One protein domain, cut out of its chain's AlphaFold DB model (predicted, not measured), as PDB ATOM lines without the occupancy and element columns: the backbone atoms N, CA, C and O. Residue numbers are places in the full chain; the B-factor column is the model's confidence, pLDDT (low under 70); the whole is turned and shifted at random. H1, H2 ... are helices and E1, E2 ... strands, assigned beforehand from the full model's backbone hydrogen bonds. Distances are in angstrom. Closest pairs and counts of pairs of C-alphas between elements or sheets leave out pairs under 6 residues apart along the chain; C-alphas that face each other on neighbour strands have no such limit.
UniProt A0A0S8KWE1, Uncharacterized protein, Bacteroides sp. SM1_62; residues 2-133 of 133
ATOM      1  N   LYS A   2      70.986  93.389  78.669       59.19
ATOM      2  CA  LYS A   2      71.236  94.802  78.292       59.19
ATOM      3  C   LYS A   2      69.964  95.671  78.228       59.19
ATOM      4  O   LYS A   2      69.965  96.775  78.753       59.19
ATOM      5  N   ALA A   3      68.868  95.139  77.680       65.00
ATOM      6  CA  ALA A   3      67.577  95.837  77.625       65.00
ATOM      7  C   ALA A   3      66.943  96.066  79.012       65.00
ATOM      8  O   ALA A   3      66.361  97.113  79.253       65.00
ATOM      9  N   ILE A   4      67.111  95.122  79.945       71.19
ATOM     10  CA  ILE A   4      66.602  95.241  81.323       71.19
ATOM     11  C   ILE A   4      67.404  96.298  82.095       71.19
ATOM     12  O   ILE A   4      66.825  97.100  82.813       71.19
ATOM     13  N   ILE A   5      68.724  96.348  81.890       72.06
ATOM     14  CA  ILE A   5      69.592  97.384  82.471       72.06
ATOM     15  C   ILE A   5      69.213  98.774  81.930       72.06
ATOM     16  O   ILE A   5      69.102  99.713  82.706       72.06
ATOM     17  N   LEU A   6      68.938  98.901  80.627       67.25
ATOM     18  CA  LEU A   6      68.473 100.152  80.012       67.25
ATOM     19  C   LEU A   6      67.107 100.619  80.545       67.25
ATOM     20  O   LEU A   6      66.933 101.812  80.771       67.25
ATOM     21  N   ILE A   7      66.172  99.697  80.795       72.31
ATOM     22  CA  ILE A   7      64.854 100.007  81.378       72.31
ATOM     23  C   ILE A   7      64.971 100.405  82.857       72.31
ATOM     24  O   ILE A   7      64.288 101.317  83.309       72.31
ATOM     25  N   LEU A   8      65.857  99.764  83.624       68.81
ATOM     26  CA  LEU A   8      66.101 100.137  85.022       68.81
ATOM     27  C   LEU A   8      66.793 101.504  85.140       68.81
ATOM     28  O   LEU A   8      66.467 102.277  86.038       68.81
ATOM     29  N   ILE A   9      67.692 101.837  84.208       67.69
ATOM     30  CA  ILE A   9      68.307 103.170  84.119       67.69
ATOM     31  C   ILE A   9      67.266 104.225  83.714       67.69
ATOM     32  O   ILE A   9      67.270 105.317  84.276       67.69
ATOM     33  N   SER A  10      66.346 103.913  82.791       63.50
ATOM     34  CA  SER A  10      65.293 104.859  82.396       63.50
ATOM     35  C   SER A  10      64.230 105.064  83.482       63.50
ATOM     36  O   SER A  10      63.754 106.185  83.639       63.50
ATOM     37  N   LEU A  11      63.906 104.040  84.286       62.47
ATOM     38  CA  LEU A  11      63.032 104.189  85.459       62.47
ATOM     39  C   LEU A  11      63.697 104.968  86.607       62.47
ATOM     40  O   LEU A  11      63.007 105.670  87.340       62.47
ATOM     41  N   GLY A  12      65.023 104.878  86.758       61.38
ATOM     42  CA  GLY A  12      65.777 105.624  87.776       61.38
ATOM     43  C   GLY A  12      65.920 107.126  87.494       61.38
ATOM     44  O   GLY A  12      66.332 107.873  88.377       61.38
ATOM     45  N   LEU A  13      65.574 107.577  86.282       58.69
ATOM     46  CA  LEU A  13      65.666 108.979  85.853       58.69
ATOM     47  C   LEU A  13      64.387 109.793  86.087       58.69
ATOM     48  O   LEU A  13      64.373 110.986  85.783       58.69
ATOM     49  N   PHE A  14      63.344 109.209  86.684       60.81
ATOM     50  CA  PHE A  14      62.237 109.981  87.250       60.81
ATOM     51  C   PHE A  14      62.687 110.643  88.558       60.81
ATOM     52  O   PHE A  14      62.232 110.315  89.651       60.81
ATOM     53  N   ILE A  15      63.621 111.587  88.439       63.91
ATOM     54  CA  ILE A  15      63.890 112.563  89.486       63.91
ATOM     55  C   ILE A  15      62.588 113.344  89.637       63.91
ATOM     56  O   ILE A  15      62.184 114.058  88.719       63.91
ATOM     57  N   SER A  16      61.910 113.179  90.773       63.75
ATOM     58  CA  SER A  16      60.765 114.005  91.143       63.75
ATOM     59  C   SER A  16      61.198 115.468  91.118       63.75
ATOM     60  O   SER A  16      61.832 115.961  92.053       63.75
ATOM     61  N   MET A  17      60.896 116.170  90.027       65.56
ATOM     62  CA  MET A  17      61.031 117.616  89.965       65.56
ATOM     63  C   MET A  17      59.920 118.204  90.827       65.56
ATOM     64  O   MET A  17      58.810 118.446  90.359       65.56
ATOM     65  N   TYR A  18      60.200 118.399  92.113       69.25
ATOM     66  CA  TYR A  18      59.329 119.192  92.965       69.25
ATOM     67  C   TYR A  18      59.358 120.630  92.447       69.25
ATOM     68  O   TYR A  18      60.411 121.269  92.423       69.25
ATOM     69  N   ALA A  19      58.208 121.135  92.000       77.62
ATOM     70  CA  ALA A  19      58.063 122.546  91.685       77.62
ATOM     71  C   ALA A  19      58.338 123.344  92.966       77.62
ATOM     72  O   ALA A  19      57.571 123.284  93.925       77.62
ATOM     73  N   GLN A  20      59.465 124.051  92.998       79.50
ATOM     74  CA  GLN A  20      59.877 124.815  94.164       79.50
ATOM     75  C   GLN A  20      59.647 126.296  93.911       79.50
ATOM     76  O   GLN A  20      60.109 126.856  92.919       79.50
ATOM     77  N   GLN A  21      58.970 126.954  94.849       82.06
ATOM     78  CA  GLN A  21      58.945 128.408  94.871       82.06
ATOM     79  C   GLN A  21      60.373 128.910  95.125       82.06
ATOM     80  O   GLN A  21      60.980 128.559  96.144       82.06
ATOM     81  N   VAL A  22      60.907 129.714  94.208       88.88
ATOM     82  CA  VAL A  22      62.241 130.331  94.276       88.88
ATOM     83  C   VAL A  22      62.125 131.835  94.038       88.88
ATOM     84  O   VAL A  22      61.161 132.296  93.431       88.88
ATOM     85  N   ALA A  23      63.086 132.609  94.541       91.88
ATOM     86  CA  ALA A  23      63.106 134.048  94.297       91.88
ATOM     87  C   ALA A  23      63.421 134.345  92.825       91.88
ATOM     88  O   ALA A  23      64.346 133.751  92.265       91.88
ATOM     89  N   ASP A  24      62.752 135.340  92.243       93.50
ATOM     90  CA  ASP A  24      63.246 135.976  91.023       93.50
ATOM     91  C   ASP A  24      64.458 136.849  91.373       93.50
ATOM     92  O   ASP A  24      64.346 137.977  91.851       93.50
ATOM     93  N   THR A  25      65.652 136.300  91.172       92.88
ATOM     94  CA  THR A  25      66.903 137.013  91.462       92.88
ATOM     95  C   THR A  25      67.313 137.990  90.360       92.88
ATOM     96  O   THR A  25      68.220 138.795  90.583       92.88
ATOM     97  N   ALA A  26      66.647 137.951  89.201       95.50
ATOM     98  CA  ALA A  26      66.908 138.823  88.063       95.50
ATOM     99  C   ALA A  26      66.019 140.077  88.057       95.50
ATOM    100  O   ALA A  26      66.318 141.023  87.324       95.50
ATOM    101  N   TYR A  27      64.971 140.121  88.890       96.50
ATOM    102  CA  TYR A  27      64.095 141.283  89.027       96.50
ATOM    103  C   TYR A  27      64.885 142.554  89.372       96.50
ATOM    104  O   TYR A  27      65.378 142.747  90.490       96.50
ATOM    105  N   LYS A  28      65.021 143.439  88.380       96.69
ATOM    106  CA  LYS A  28      65.828 144.661  88.471       96.69
ATOM    107  C   LYS A  28      65.250 145.775  87.584       96.69
ATOM    108  O   LYS A  28      65.911 146.203  86.637       96.69
ATOM    109  N   PRO A  29      64.033 146.267  87.871       96.94
ATOM    110  CA  PRO A  29      63.450 147.384  87.126       96.94
ATOM    111  C   PRO A  29      64.294 148.653  87.293       96.94
ATOM    112  O   PRO A  29      65.003 148.802  88.294       96.94
ATOM    113  N   VAL A  30      64.223 149.582  86.341       97.62
ATOM    114  CA  VAL A  30      64.847 150.909  86.478       97.62
ATOM    115  C   VAL A  30      64.078 151.713  87.532       97.62
ATOM    116  O   VAL A  30      62.853 151.731  87.513       97.62
ATOM    117  N   ILE A  31      64.801 152.355  88.454       97.56
ATOM    118  CA  ILE A  31      64.240 153.284  89.445       97.56
ATOM    119  C   ILE A  31      64.770 154.662  89.058       97.56
ATOM    120  O   ILE A  31      65.976 154.888  89.147       97.56
ATOM    121  N   HIS A  32      63.897 155.526  88.539       97.44
ATOM    122  CA  HIS A  32      64.289 156.854  88.059       97.44
ATOM    123  C   HIS A  32      64.495 157.848  89.203       97.44
ATOM    124  O   HIS A  32      65.428 158.642  89.144       97.44
ATOM    125  N   ASP A  33      63.654 157.764  90.230       97.50
ATOM    126  CA  ASP A  33      63.664 158.646  91.394       97.50
ATOM    127  C   ASP A  33      63.556 157.783  92.660       97.50
ATOM    128  O   ASP A  33      62.449 157.402  93.045       97.50
ATOM    129  N   PRO A  34      64.692 157.333  93.228       98.12
ATOM    130  CA  PRO A  34      64.686 156.569  94.469       98.12
ATOM    131  C   PRO A  34      64.090 157.391  95.611       98.12
ATOM    132  O   PRO A  34      64.418 158.567  95.756       98.12
ATOM    133  N   ALA A  35      63.298 156.760  96.477       98.12
ATOM    134  CA  ALA A  35      62.709 157.445  97.632       98.12
ATOM    135  C   ALA A  35      63.763 158.101  98.549       98.12
ATOM    136  O   ALA A  35      63.486 159.110  99.199       98.12
ATOM    137  N   TYR A  36      64.972 157.526  98.603       98.50
ATOM    138  CA  TYR A  36      66.111 158.072  99.339       98.50
ATOM    139  C   TYR A  36      67.413 157.910  98.558       98.50
ATOM    140  O   TYR A  36      67.571 157.007  97.733       98.50
ATOM    141  N   GLU A  37      68.417 158.713  98.910       98.12
ATOM    142  CA  GLU A  37      69.791 158.418  98.508       98.12
ATOM    143  C   GLU A  37      70.202 156.999  98.967       98.12
ATOM    144  O   GLU A  37      69.778 156.548 100.039       98.12
ATOM    145  N   PRO A  38      71.051 156.283  98.207       97.25
ATOM    146  CA  PRO A  38      71.441 154.911  98.526       97.25
ATOM    147  C   PRO A  38      71.925 154.722  99.973       97.25
ATOM    148  O   PRO A  38      72.978 155.219 100.371       97.25
ATOM    149  N   GLY A  39      71.161 153.959 100.760       97.75
ATOM    150  CA  GLY A  39      71.474 153.639 102.156       97.75
ATOM    151  C   GLY A  39      71.252 154.786 103.146       97.75
ATOM    152  O   GLY A  39      71.713 154.691 104.283       97.75
ATOM    153  N   LYS A  40      70.582 155.867 102.731       98.25
ATOM    154  CA  LYS A  40      70.204 156.998 103.594       98.25
ATOM    155  C   LYS A  40      68.756 156.932 104.069       98.25
ATOM    156  O   LYS A  40      68.390 157.672 104.978       98.25
ATOM    157  N   GLY A  41      67.953 156.048 103.482       98.19
ATOM    158  CA  GLY A  41      66.600 155.776 103.938       98.19
ATOM    159  C   GLY A  41      66.559 155.044 105.283       98.19
ATOM    160  O   GLY A  41      67.579 154.547 105.774       98.19
ATOM    161  N   PRO A  42      65.369 154.950 105.895       98.12
ATOM    162  CA  PRO A  42      65.201 154.266 107.165       98.12
ATOM    163  C   PRO A  42      65.490 152.763 107.052       98.12
ATOM    164  O   PRO A  42      65.469 152.170 105.968       98.12
ATOM    165  N   VAL A  43      65.738 152.130 108.202       98.69
ATOM    166  CA  VAL A  43      65.923 150.680 108.262       98.69
ATOM    167  C   VAL A  43      64.577 149.967 108.107       98.69
ATOM    168  O   VAL A  43      63.616 150.256 108.831       98.69
ATOM    169  N   VAL A  44      64.558 149.009 107.181       98.75
ATOM    170  CA  VAL A  44      63.485 148.040 106.949       98.75
ATOM    171  C   VAL A  44      63.960 146.682 107.450       98.75
ATOM    172  O   VAL A  44      64.950 146.137 106.951       98.75
ATOM    173  N   TYR A  45      63.256 146.134 108.431       98.75
ATOM    174  CA  TYR A  45      63.459 144.777 108.908       98.75
ATOM    175  C   TYR A  45      62.577 143.798 108.137       98.75
ATOM    176  O   TYR A  45      61.394 144.053 107.949       98.75
ATOM    177  N   ILE A  46      63.149 142.672 107.719       98.75
ATOM    178  CA  ILE A  46      62.412 141.493 107.246       98.75
ATOM    179  C   ILE A  46      62.514 140.441 108.341       98.75
ATOM    180  O   ILE A  46      63.629 140.110 108.744       98.75
ATOM    181  N   ASP A  47      61.385 139.938 108.828       98.56
ATOM    182  CA  ASP A  47      61.355 138.882 109.835       98.56
ATOM    183  C   ASP A  47      61.999 137.585 109.317       98.56
ATOM    184  O   ASP A  47      61.649 137.053 108.264       98.56
ATOM    185  N   GLU A  48      62.979 137.100 110.072       98.19
ATOM    186  CA  GLU A  48      63.688 135.835 109.889       98.19
ATOM    187  C   GLU A  48      63.740 135.041 111.213       98.19
ATOM    188  O   GLU A  48      64.544 134.116 111.346       98.19
ATOM    189  N   GLY A  49      62.949 135.439 112.219       97.44
ATOM    190  CA  GLY A  49      62.912 134.841 113.554       97.44
ATOM    191  C   GLY A  49      61.859 133.746 113.720       97.44
ATOM    192  O   GLY A  49      62.012 132.897 114.593       97.44
ATOM    193  N   HIS A  50      60.845 133.709 112.853       98.00
ATOM    194  CA  HIS A  50      59.627 132.917 113.041       98.00
ATOM    195  C   HIS A  50      59.436 131.887 111.937       98.00
ATOM    196  O   HIS A  50      58.375 131.802 111.320       98.00
ATOM    197  N   HIS A  51      60.499 131.136 111.638       96.19
ATOM    198  CA  HIS A  51      60.509 130.110 110.588       96.19
ATOM    199  C   HIS A  51      59.944 130.613 109.249       96.19
ATOM    200  O   HIS A  51      59.327 129.860 108.491       96.19
ATOM    201  N   ASN A  52      60.139 131.907 108.977       92.56
ATOM    202  CA  ASN A  52      59.513 132.581 107.857       92.56
ATOM    203  C   ASN A  52      59.947 131.927 106.555       92.56
ATOM    204  O   ASN A  52      61.137 131.754 106.276       92.56
ATOM    205  N   PHE A  53      58.973 131.640 105.702       87.31
ATOM    206  CA  PHE A  53      59.271 131.134 104.369       87.31
ATOM    207  C   PHE A  53      59.999 132.179 103.498       87.31
ATOM    208  O   PHE A  53      60.745 131.828 102.573       87.31
ATOM    209  N   HIS A  54      59.796 133.466 103.802       93.75
ATOM    210  CA  HIS A  54      60.354 134.606 103.086       93.75
ATOM    211  C   HIS A  54      61.400 135.354 103.930       93.75
ATOM    212  O   HIS A  54      61.056 136.115 104.824       93.75
ATOM    213  N   THR A  55      62.681 135.183 103.594       96.25
ATOM    214  CA  THR A  55      63.819 135.867 104.239       96.25
ATOM    215  C   THR A  55      64.495 136.853 103.281       96.25
ATOM    216  O   THR A  55      64.293 136.781 102.061       96.25
ATOM    217  N   LYS A  56      65.340 137.752 103.809       97.25
ATOM    218  CA  LYS A  56      66.028 138.808 103.042       97.25
ATOM    219  C   LYS A  56      66.864 138.256 101.891       97.25
ATOM    220  O   LYS A  56      66.869 138.823 100.801       97.25
ATOM    221  N   GLU A  57      67.596 137.176 102.155       95.94
ATOM    222  CA  GLU A  57      68.464 136.516 101.170       95.94
ATOM    223  C   GLU A  57      67.793 135.327 100.473       95.94
ATOM    224  O   GLU A  57      68.329 134.807  99.494       95.94
ATOM    225  N   GLY A  58      66.630 134.897 100.968       94.50
ATOM    226  CA  GLY A  58      65.857 133.794 100.418       94.50
ATOM    227  C   GLY A  58      64.802 134.270  99.428       94.50
ATOM    228  O   GLY A  58      65.060 135.051  98.514       94.50
ATOM    229  N   ARG A  59      63.573 133.784  99.602       93.19
ATOM    230  CA  ARG A  59      62.471 134.004  98.652       93.19
ATOM    231  C   ARG A  59      62.047 135.461  98.496       93.19
ATOM    232  O   ARG A  59      61.495 135.804  97.456       93.19
ATOM    233  N   TYR A  60      62.377 136.322  99.460       95.62
ATOM    234  CA  TYR A  60      62.115 137.756  99.369       95.62
ATOM    235  C   TYR A  60      63.271 138.575  98.778       95.62
ATOM    236  O   TYR A  60      63.240 139.805  98.811       95.62
ATOM    237  N   LYS A  61      64.286 137.931  98.190       96.69
ATOM    238  CA  LYS A  61      65.461 138.623  97.645       96.69
ATOM    239  C   LYS A  61      65.125 139.698  96.608       96.69
ATOM    240  O   LYS A  61      65.752 140.752  96.622       96.69
ATOM    241  N   ALA A  62      64.119 139.475  95.757       97.12
ATOM    242  CA  ALA A  62      63.650 140.475  94.791       97.12
ATOM    243  C   ALA A  62      63.177 141.765  95.486       97.12
ATOM    244  O   ALA A  62      63.635 142.856  95.155       97.12
ATOM    245  N   PHE A  63      62.321 141.620  96.502       97.38
ATOM    246  CA  PHE A  63      61.829 142.720  97.332       97.38
ATOM    247  C   PHE A  63      62.973 143.419  98.079       97.38
ATOM    248  O   PHE A  63      63.127 144.631  97.969       97.38
ATOM    249  N   SER A  64      63.829 142.653  98.763       98.00
ATOM    250  CA  SER A  64      65.005 143.171  99.474       98.00
ATOM    251  C   SER A  64      65.904 144.009  98.557       98.00
ATOM    252  O   SER A  64      66.291 145.128  98.899       98.00
ATOM    253  N   ASN A  65      66.190 143.507  97.352       98.12
ATOM    254  CA  ASN A  65      67.003 144.210  96.365       98.12
ATOM    255  C   ASN A  65      66.320 145.474  95.839       98.12
ATOM    256  O   ASN A  65      66.995 146.489  95.662       98.12
ATOM    257  N   LEU A  66      65.012 145.416  95.577       98.12
ATOM    258  CA  LEU A  66      64.237 146.562  95.113       98.12
ATOM    259  C   LEU A  66      64.260 147.683  96.158       98.12
ATOM    260  O   LEU A  66      64.714 148.780  95.855       98.12
ATOM    261  N   VAL A  67      63.869 147.377  97.394       98.12
ATOM    262  CA  VAL A  67      63.792 148.340  98.502       98.12
ATOM    263  C   VAL A  67      65.170 148.916  98.834       98.12
ATOM    264  O   VAL A  67      65.315 150.115  99.047       98.12
ATOM    265  N   LYS A  68      66.227 148.096  98.787       98.38
ATOM    266  CA  LYS A  68      67.603 148.584  98.954       98.38
ATOM    267  C   LYS A  68      68.016 149.563  97.847       98.38
ATOM    268  O   LYS A  68      68.700 150.544  98.124       98.38
ATOM    269  N   ARG A  69      67.645 149.294  96.589       98.25
ATOM    270  CA  ARG A  69      67.932 150.188  95.451       98.25
ATOM    271  C   ARG A  69      67.099 151.465  95.478       98.25
ATOM    272  O   ARG A  69      67.549 152.462  94.931       98.25
ATOM    273  N   ASP A  70      65.947 151.424  96.135       98.50
ATOM    274  CA  ASP A  70      65.094 152.581  96.406       98.50
ATOM    275  C   ASP A  70      65.606 153.455  97.575       98.50
ATOM    276  O   ASP A  70      64.963 154.411  97.993       98.50
ATOM    277  N   GLY A  71      66.787 153.131  98.121       98.62
ATOM    278  CA  GLY A  71      67.515 153.977  99.069       98.62
ATOM    279  C   GLY A  71      67.440 153.549 100.535       98.62
ATOM    280  O   GLY A  71      68.190 154.068 101.365       98.62
ATOM    281  N   TYR A  72      66.607 152.565 100.870       98.69
ATOM    282  CA  TYR A  72      66.454 152.057 102.236       98.69
ATOM    283  C   TYR A  72      67.625 151.171 102.686       98.69
ATOM    284  O   TYR A  72      68.359 150.583 101.884       98.69
ATOM    285  N   VAL A  73      67.748 150.985 104.003       98.69
ATOM    286  CA  VAL A  73      68.657 149.998 104.601       98.69
ATOM    287  C   VAL A  73      67.873 148.737 104.969       98.69
ATOM    288  O   VAL A  73      67.128 148.728 105.941       98.69
ATOM    289  N   VAL A  74      68.054 147.644 104.224       98.56
ATOM    290  CA  VAL A  74      67.328 146.383 104.474       98.56
ATOM    291  C   VAL A  74      68.141 145.437 105.362       98.56
ATOM    292  O   VAL A  74      69.275 145.076 105.023       98.56
ATOM    293  N   LYS A  75      67.558 144.989 106.479       98.56
ATOM    294  CA  LYS A  75      68.159 144.045 107.436       98.56
ATOM    295  C   LYS A  75      67.228 142.853 107.687       98.56
ATOM    296  O   LYS A  75      66.015 143.007 107.717       98.56
ATOM    297  N   GLY A  76      67.802 141.668 107.894       98.25
ATOM    298  CA  GLY A  76      67.053 140.527 108.429       98.25
ATOM    299  C   GLY A  76      66.924 140.673 109.945       98.25
ATOM    300  O   GLY A  76      67.901 141.032 110.610       98.25
ATOM    301  N   TYR A  77      65.739 140.424 110.487       98.31
ATOM    302  CA  TYR A  77      65.471 140.432 111.917       98.31
ATOM    303  C   TYR A  77      65.362 138.992 112.408       98.31
ATOM    304  O   TYR A  77      64.386 138.309 112.143       98.31
ATOM    305  N   LYS A  78      66.382 138.528 113.130       96.62
ATOM    306  CA  LYS A  78      66.408 137.190 113.739       96.62
ATOM    307  C   LYS A  78      66.008 137.237 115.212       96.62
ATOM    308  O   LYS A  78      66.339 138.224 115.878       96.62
ATOM    309  N   GLY A  79      65.439 136.137 115.698       95.75
ATOM    310  CA  GLY A  79      64.970 135.984 117.077       95.75
ATOM    311  C   GLY A  79      63.669 136.740 117.347       95.75
ATOM    312  O   GLY A  79      63.091 137.318 116.429       95.75
ATOM    313  N   GLU A  80      63.250 136.739 118.609       96.94
ATOM    314  CA  GLU A  80      62.026 137.406 119.069       96.94
ATOM    315  C   GLU A  80      62.112 138.931 118.897       96.94
ATOM    316  O   GLU A  80      63.188 139.546 118.969       96.94
ATOM    317  N   PHE A  81      60.969 139.573 118.667       98.12
ATOM    318  CA  PHE A  81      60.915 141.025 118.587       98.12
ATOM    319  C   PHE A  81      61.180 141.691 119.943       98.12
ATOM    320  O   PHE A  81      60.484 141.482 120.932       98.12
ATOM    321  N   GLU A  82      62.173 142.579 119.958       96.94
ATOM    322  CA  GLU A  82      62.624 143.322 121.125       96.94
ATOM    323  C   GLU A  82      62.454 144.815 120.856       96.94
ATOM    324  O   GLU A  82      62.878 145.333 119.816       96.94
ATOM    325  N   LYS A  83      61.886 145.546 121.822       94.38
ATOM    326  CA  LYS A  83      61.617 146.983 121.667       94.38
ATOM    327  C   LYS A  83      62.874 147.780 121.307       94.38
ATOM    328  O   LYS A  83      62.810 148.690 120.487       94.38
ATOM    329  N   THR A  84      64.014 147.470 121.918       94.31
ATOM    330  CA  THR A  84      65.294 148.165 121.688       94.31
ATOM    331  C   THR A  84      65.764 148.024 120.244       94.31
ATOM    332  O   THR A  84      66.092 149.025 119.614       94.31
ATOM    333  N   LYS A  85      65.713 146.808 119.701       96.56
ATOM    334  CA  LYS A  85      66.147 146.505 118.338       96.56
ATOM    335  C   LYS A  85      65.149 146.999 117.291       96.56
ATOM    336  O   LYS A  85      65.560 147.549 116.275       96.56
ATOM    337  N   LEU A  86      63.842 146.902 117.551       97.69
ATOM    338  CA  LEU A  86      62.820 147.475 116.666       97.69
ATOM    339  C   LEU A  86      62.956 148.999 116.518       97.69
ATOM    340  O   LEU A  86      62.691 149.532 115.445       97.69
ATOM    341  N   ARG A  87      63.415 149.718 117.555       95.44
ATOM    342  CA  ARG A  87      63.637 151.179 117.496       95.44
ATOM    343  C   ARG A  87      64.760 151.604 116.550       95.44
ATOM    344  O   ARG A  87      64.781 152.764 116.143       95.44
ATOM    345  N   GLU A  88      65.668 150.700 116.188       95.56
ATOM    346  CA  GLU A  88      66.664 150.953 115.139       95.56
ATOM    347  C   GLU A  88      66.029 150.991 113.736       95.56
ATOM    348  O   GLU A  88      66.640 151.498 112.794       95.56
ATOM    349  N   GLY A  89      64.812 150.454 113.598       96.12
ATOM    350  CA  GLY A  89      64.024 150.395 112.374       96.12
ATOM    351  C   GLY A  89      62.814 151.316 112.381       96.12
ATOM    352  O   GLY A  89      62.340 151.772 113.422       96.12
ATOM    353  N   LYS A  90      62.299 151.585 111.180       98.00
ATOM    354  CA  LYS A  90      60.997 152.248 110.997       98.00
ATOM    355  C   LYS A  90      59.943 151.321 110.421       98.00
ATOM    356  O   LYS A  90      58.761 151.588 110.591       98.00
ATOM    357  N   ILE A  91      60.367 150.254 109.754       98.69
ATOM    358  CA  ILE A  91      59.479 149.330 109.059       98.69
ATOM    359  C   ILE A  91      59.861 147.905 109.457       98.69
ATOM    360  O   ILE A  91      61.044 147.560 109.433       98.69
ATOM    361  N   LEU A  92      58.865 147.093 109.800       98.69
ATOM    362  CA  LEU A  92      58.975 145.654 110.002       98.69
ATOM    363  C   LEU A  92      58.066 144.960 108.987       98.69
ATOM    364  O   LEU A  92      56.883 145.272 108.912       98.69
ATOM    365  N   VAL A  93      58.636 144.039 108.215       98.62
ATOM    366  CA  VAL A  93      57.938 143.219 107.226       98.62
ATOM    367  C   VAL A  93      57.901 141.784 107.734       98.62
ATOM    368  O   VAL A  93      58.947 141.140 107.846       98.62
ATOM    369  N   ILE A  94      56.705 141.277 108.009       98.19
ATOM    370  CA  ILE A  94      56.462 139.896 108.420       98.19
ATOM    371  C   ILE A  94      55.728 139.195 107.287       98.19
ATOM    372  O   ILE A  94      54.599 139.528 106.948       98.19
ATOM    373  N   SER A  95      56.346 138.172 106.701       96.62
ATOM    374  CA  SER A  95      55.686 137.407 105.647       96.62
ATOM    375  C   SER A  95      55.836 135.917 105.855       96.62
ATOM    376  O   SER A  95      56.945 135.381 105.872       96.62
ATOM    377  N   ASN A  96      54.681 135.265 105.979       94.62
ATOM    378  CA  ASN A  96      54.552 133.822 106.125       94.62
ATOM    379  C   ASN A  96      55.360 133.277 107.321       94.62
ATOM    380  O   ASN A  96      56.158 132.351 107.169       94.62
ATOM    381  N   ALA A  97      55.199 133.929 108.479       97.00
ATOM    382  CA  ALA A  97      55.715 133.462 109.763       97.00
ATOM    383  C   ALA A  97      54.963 132.202 110.201       97.00
ATOM    384  O   ALA A  97      53.738 132.139 110.077       97.00
ATOM    385  N   LEU A  98      55.692 131.218 110.718       97.00
ATOM    386  CA  LEU A  98      55.168 129.912 111.092       97.00
ATOM    387  C   LEU A  98      55.547 129.576 112.529       97.00
ATOM    388  O   LEU A  98      56.690 129.746 112.961       97.00
ATOM    389  N   HIS A  99      54.582 129.016 113.254       96.81
ATOM    390  CA  HIS A  99      54.902 128.267 114.458       96.81
ATOM    391  C   HIS A  99      55.754 127.047 114.083       96.81
ATOM    392  O   HIS A  99      55.573 126.466 113.011       96.81
ATOM    393  N   GLU A 100      56.653 126.628 114.973       95.50
ATOM    394  CA  GLU A 100      57.587 125.514 114.736       95.50
ATOM    395  C   GLU A 100      56.892 124.229 114.252       95.50
ATOM    396  O   GLU A 100      57.370 123.562 113.338       95.50
ATOM    397  N   HIS A 101      55.711 123.925 114.799       94.19
ATOM    398  CA  HIS A 101      54.884 122.787 114.389       94.19
ATOM    399  C   HIS A 101      54.475 122.858 112.905       94.19
ATOM    400  O   HIS A 101      54.570 121.868 112.180       94.19
ATOM    401  N   ASN A 102      54.113 124.054 112.425       95.50
ATOM    402  CA  ASN A 102      53.630 124.273 111.059       95.50
ATOM    403  C   ASN A 102      54.734 124.351 110.004       95.50
ATOM    404  O   ASN A 102      54.450 124.490 108.816       95.50
ATOM    405  N   VAL A 103      55.996 124.192 110.404       93.69
ATOM    406  CA  VAL A 103      57.098 124.013 109.453       93.69
ATOM    407  C   VAL A 103      56.960 122.687 108.699       93.69
ATOM    408  O   VAL A 103      57.372 122.599 107.545       93.69
ATOM    409  N   GLN A 104      56.377 121.665 109.335       92.50
ATOM    410  CA  GLN A 104      56.219 120.327 108.756       92.50
ATOM    411  C   GLN A 104      54.762 119.857 108.723       92.50
ATOM    412  O   GLN A 104      54.382 119.153 107.790       92.50
ATOM    413  N   ASP A 105      53.948 120.241 109.712       94.00
ATOM    414  CA  ASP A 105      52.591 119.723 109.881       94.00
ATOM    415  C   ASP A 105      51.541 120.840 109.845       94.00
ATOM    416  O   ASP A 105      51.564 121.784 110.628       94.00
ATOM    417  N   TRP A 106      50.599 120.724 108.916       93.56
ATOM    418  CA  TRP A 106      49.517 121.689 108.707       93.56
ATOM    419  C   TRP A 106      48.161 121.165 109.186       93.56
ATOM    420  O   TRP A 106      47.119 121.723 108.831       93.56
ATOM    421  N   THR A 107      48.148 120.073 109.955       96.00
ATOM    422  CA  THR A 107      46.930 119.620 110.619       96.00
ATOM    423  C   THR A 107      46.489 120.635 111.668       96.00
ATOM    424  O   THR A 107      47.281 121.188 112.426       96.00
ATOM    425  N   LEU A 108      45.187 120.923 111.672       95.19
ATOM    426  CA  LEU A 108      44.628 121.937 112.554       95.19
ATOM    427  C   LEU A 108      44.648 121.466 114.019       95.19
ATOM    428  O   LEU A 108      44.369 120.294 114.283       95.19
ATOM    429  N   PRO A 109      44.865 122.387 114.979       94.12
ATOM    430  CA  PRO A 109      44.985 123.837 114.800       94.12
ATOM    431  C   PRO A 109      46.385 124.299 114.362       94.12
ATOM    432  O   PRO A 109      47.386 123.691 114.719       94.12
ATOM    433  N   ASN A 110      46.447 125.448 113.682       94.44
ATOM    434  CA  ASN A 110      47.705 126.134 113.369       94.44
ATOM    435  C   ASN A 110      47.996 127.174 114.466       94.44
ATOM    436  O   ASN A 110      47.366 128.238 114.460       94.44
ATOM    437  N   PRO A 111      48.865 126.872 115.448       95.88
ATOM    438  CA  PRO A 111      49.197 127.805 116.523       95.88
ATOM    439  C   PRO A 111      49.829 129.111 116.017       95.88
ATOM    440  O   PRO A 111      50.384 129.190 114.922       95.88
ATOM    441  N   SER A 112      49.757 130.152 116.851       96.69
ATOM    442  CA  SER A 112      50.402 131.443 116.583       96.69
ATOM    443  C   SER A 112      51.913 131.277 116.434       96.69
ATOM    444  O   SER A 112      52.541 130.660 117.287       96.69
ATOM    445  N   ALA A 113      52.510 131.897 115.413       97.38
ATOM    446  CA  ALA A 113      53.965 131.967 115.266       97.38
ATOM    447  C   ALA A 113      54.643 132.816 116.360       97.38
ATOM    448  O   ALA A 113      55.834 132.660 116.607       97.38
ATOM    449  N   PHE A 114      53.876 133.686 117.023       97.94
ATOM    450  CA  PHE A 114      54.368 134.668 117.987       97.94
ATOM    451  C   PHE A 114      53.838 134.402 119.391       97.94
ATOM    452  O   PHE A 114      52.691 133.971 119.575       97.94
ATOM    453  N   LYS A 115      54.645 134.759 120.390       96.94
ATOM    454  CA  LYS A 115      54.239 134.769 121.799       96.94
ATOM    455  C   LYS A 115      53.455 136.044 122.123       96.94
ATOM    456  O   LYS A 115      53.705 137.104 121.556       96.94
ATOM    457  N   GLY A 116      52.552 135.975 123.103       97.88
ATOM    458  CA  GLY A 116      51.763 137.133 123.553       97.88
ATOM    459  C   GLY A 116      52.593 138.391 123.889       97.88
ATOM    460  O   GLY A 116      52.282 139.459 123.362       97.88
ATOM    461  N   PRO A 117      53.673 138.294 124.693       97.62
ATOM    462  CA  PRO A 117      54.542 139.440 125.000       97.62
ATOM    463  C   PRO A 117      55.219 140.060 123.773       97.62
ATOM    464  O   PRO A 117      55.505 141.257 123.736       97.62
ATOM    465  N   GLU A 118      55.474 139.245 122.757       96.94
ATOM    466  CA  GLU A 118      56.115 139.679 121.528       96.94
ATOM    467  C   GLU A 118      55.145 140.465 120.642       96.94
ATOM    468  O   GLU A 118      55.472 141.552 120.164       96.94
ATOM    469  N   ILE A 119      53.906 139.976 120.523       98.44
ATOM    470  CA  ILE A 119      52.807 140.704 119.874       98.44
ATOM    471  C   ILE A 119      52.619 142.068 120.543       98.44
ATOM    472  O   ILE A 119      52.504 143.078 119.854       98.44
ATOM    473  N   GLU A 120      52.642 142.120 121.877       98.44
ATOM    474  CA  GLU A 120      52.521 143.377 122.617       98.44
ATOM    475  C   GLU A 120      53.701 144.323 122.353       98.44
ATOM    476  O   GLU A 120      53.518 145.532 122.201       98.44
ATOM    477  N   THR A 121      54.911 143.777 122.218       98.38
ATOM    478  CA  THR A 121      56.110 144.548 121.871       98.38
ATOM    479  C   THR A 121      55.983 145.198 120.493       98.38
ATOM    480  O   THR A 121      56.228 146.401 120.359       98.38
ATOM    481  N   VAL A 122      55.556 144.438 119.479       98.50
ATOM    482  CA  VAL A 122      55.314 144.967 118.128       98.50
ATOM    483  C   VAL A 122      54.169 145.973 118.144       98.50
ATOM    484  O   VAL A 122      54.307 147.057 117.578       98.50
ATOM    485  N   ARG A 123      53.067 145.665 118.841       98.62
ATOM    486  CA  ARG A 123      51.909 146.557 118.987       98.62
ATOM    487  C   ARG A 123      52.341 147.913 119.534       98.62
ATOM    488  O   ARG A 123      52.049 148.935 118.919       98.62
ATOM    489  N   GLN A 124      53.069 147.933 120.652       98.44
ATOM    490  CA  GLN A 124      53.538 149.177 121.252       98.44
ATOM    491  C   GLN A 124      54.518 149.922 120.339       98.44
ATOM    492  O   GLN A 124      54.452 151.143 120.248       98.44
ATOM    493  N   TRP A 125      55.408 149.217 119.638       98.50
ATOM    494  CA  TRP A 125      56.313 149.847 118.676       98.50
ATOM    495  C   TRP A 125      55.563 150.517 117.511       98.50
ATOM    496  O   TRP A 125      55.934 151.621 117.113       98.50
ATOM    497  N   VAL A 126      54.478 149.909 117.013       98.38
ATOM    498  CA  VAL A 126      53.595 150.533 116.013       98.38
ATOM    499  C   VAL A 126      52.904 151.774 116.585       98.38
ATOM    500  O   VAL A 126      52.914 152.824 115.947       98.38
ATOM    501  N   PHE A 127      52.372 151.701 117.813       98.12
ATOM    502  CA  PHE A 127      51.804 152.875 118.498       98.12
ATOM    503  C   PHE A 127      52.820 154.012 118.670       98.12
ATOM    504  O   PHE A 127      52.457 155.181 118.554       98.12
ATOM    505  N   ASP A 128      54.092 153.676 118.890       97.25
ATOM    506  CA  ASP A 128      55.201 154.626 119.022       97.25
ATOM    507  C   ASP A 128      55.697 155.164 117.648       97.25
ATOM    508  O   ASP A 128      56.690 155.898 117.589       97.25
ATOM    509  N   GLY A 129      55.023 154.825 116.539       97.38
ATOM    510  CA  GLY A 129      55.279 155.353 115.192       97.38
ATOM    511  C   GLY A 129      56.069 154.430 114.256       97.38
ATOM    512  O   GLY A 129      56.570 154.893 113.230       97.38
ATOM    513  N   GLY A 130      56.232 153.153 114.608       98.25
ATOM    514  CA  GLY A 130      56.710 152.120 113.689       98.25
ATOM    515  C   GLY A 130      55.637 151.685 112.688       98.25
ATOM    516  O   GLY A 130      54.443 151.812 112.949       98.25
ATOM    517  N   SER A 131      56.056 151.128 111.553       98.44
ATOM    518  CA  SER A 131      55.147 150.605 110.525       98.44
ATOM    519  C   SER A 131      55.295 149.093 110.361       98.44
ATOM    520  O   SER A 131      56.397 148.599 110.121       98.44
ATOM    521  N   LEU A 132      54.183 148.364 110.447       98.25
ATOM    522  CA  LEU A 132      54.119 146.912 110.255       98.25
ATOM    523  C   LEU A 132      53.470 146.576 108.903       98.25
ATOM    524  O   LEU A 132      52.421 147.138 108.586       98.25
ATOM    525  N   PHE A 133      54.082 145.662 108.149       96.44
ATOM    526  CA  PHE A 133      53.610 145.150 106.857       96.44
ATOM    527  C   PHE A 133      53.700 143.626 106.781       96.44
ATOM    528  O   PHE A 133      54.619 143.058 107.417       96.44
TER     529      PHE A 133
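What this domain is: This is residues 2 to 133 of the 133 residues of an uncharacterized protein of Bacteroides sp. SM1_62 (UniProt A0A0S8KWE1). With little regular structure, a flat body built round a small three-strand sheet, with H2 over one face, has a long arm, residues 2 to 20, sticking out and beginning with H1. The printed part has 132 residues, 52 in named elements, mixed: H1 E1 H2 E2 H3 E3 H4 H5; the parallel sheet runs E2 E1 E3. It is loose, radius of gyration of the C-alphas 20.6 A, spanning 73 by 44 by 18 A.

How they stand to each other: H1, residues 2 to 11, stands free. E1, residues 43 to 47, has neighbours E2, residues 73 to 77 (N 44 to O 73, 2.9 A), and E3, residues 91 to 93 (N 45 to O 91, 2.8 A). H2, residues 61 to 69, is on the sheet over E2, height 9.5 A; their closest C-alphas, Lys 68 and Val 74, are 5.9 A apart. E1, H2, E2 make a strand-helix-strand unit, parallel neighbours joined through a helix, its crossover right-handed; E2, H3, E3 make a split one, E1 between, also right-handed. H3, residues 83 to 86, only grazes the sheet and touches residues 121 to 125 alone of H5, residues 116 to 127; the closest C-alphas, Lys 83 and Thr 121, are 6.0 A apart. H4, residues 100 to 103, is apart from H5. Every O i to N i+4 pair is within hydrogen-bond range in H1, H2 and H5; H3 and H4 are too short.

Where its parts are: H1, 14.4 A long, begins at C-alpha 2 (71.236, 94.802, 78.292); H5, 16.5 A, ends at C-alpha 127 (51.804, 152.875, 118.498).

The domain as a whole: The printed part has no cut; links H1 to E1, E1 to H2 and H4 to H5 are long. pLDDT is under 70 at residues 2 to 3, 6 and 8 to 18.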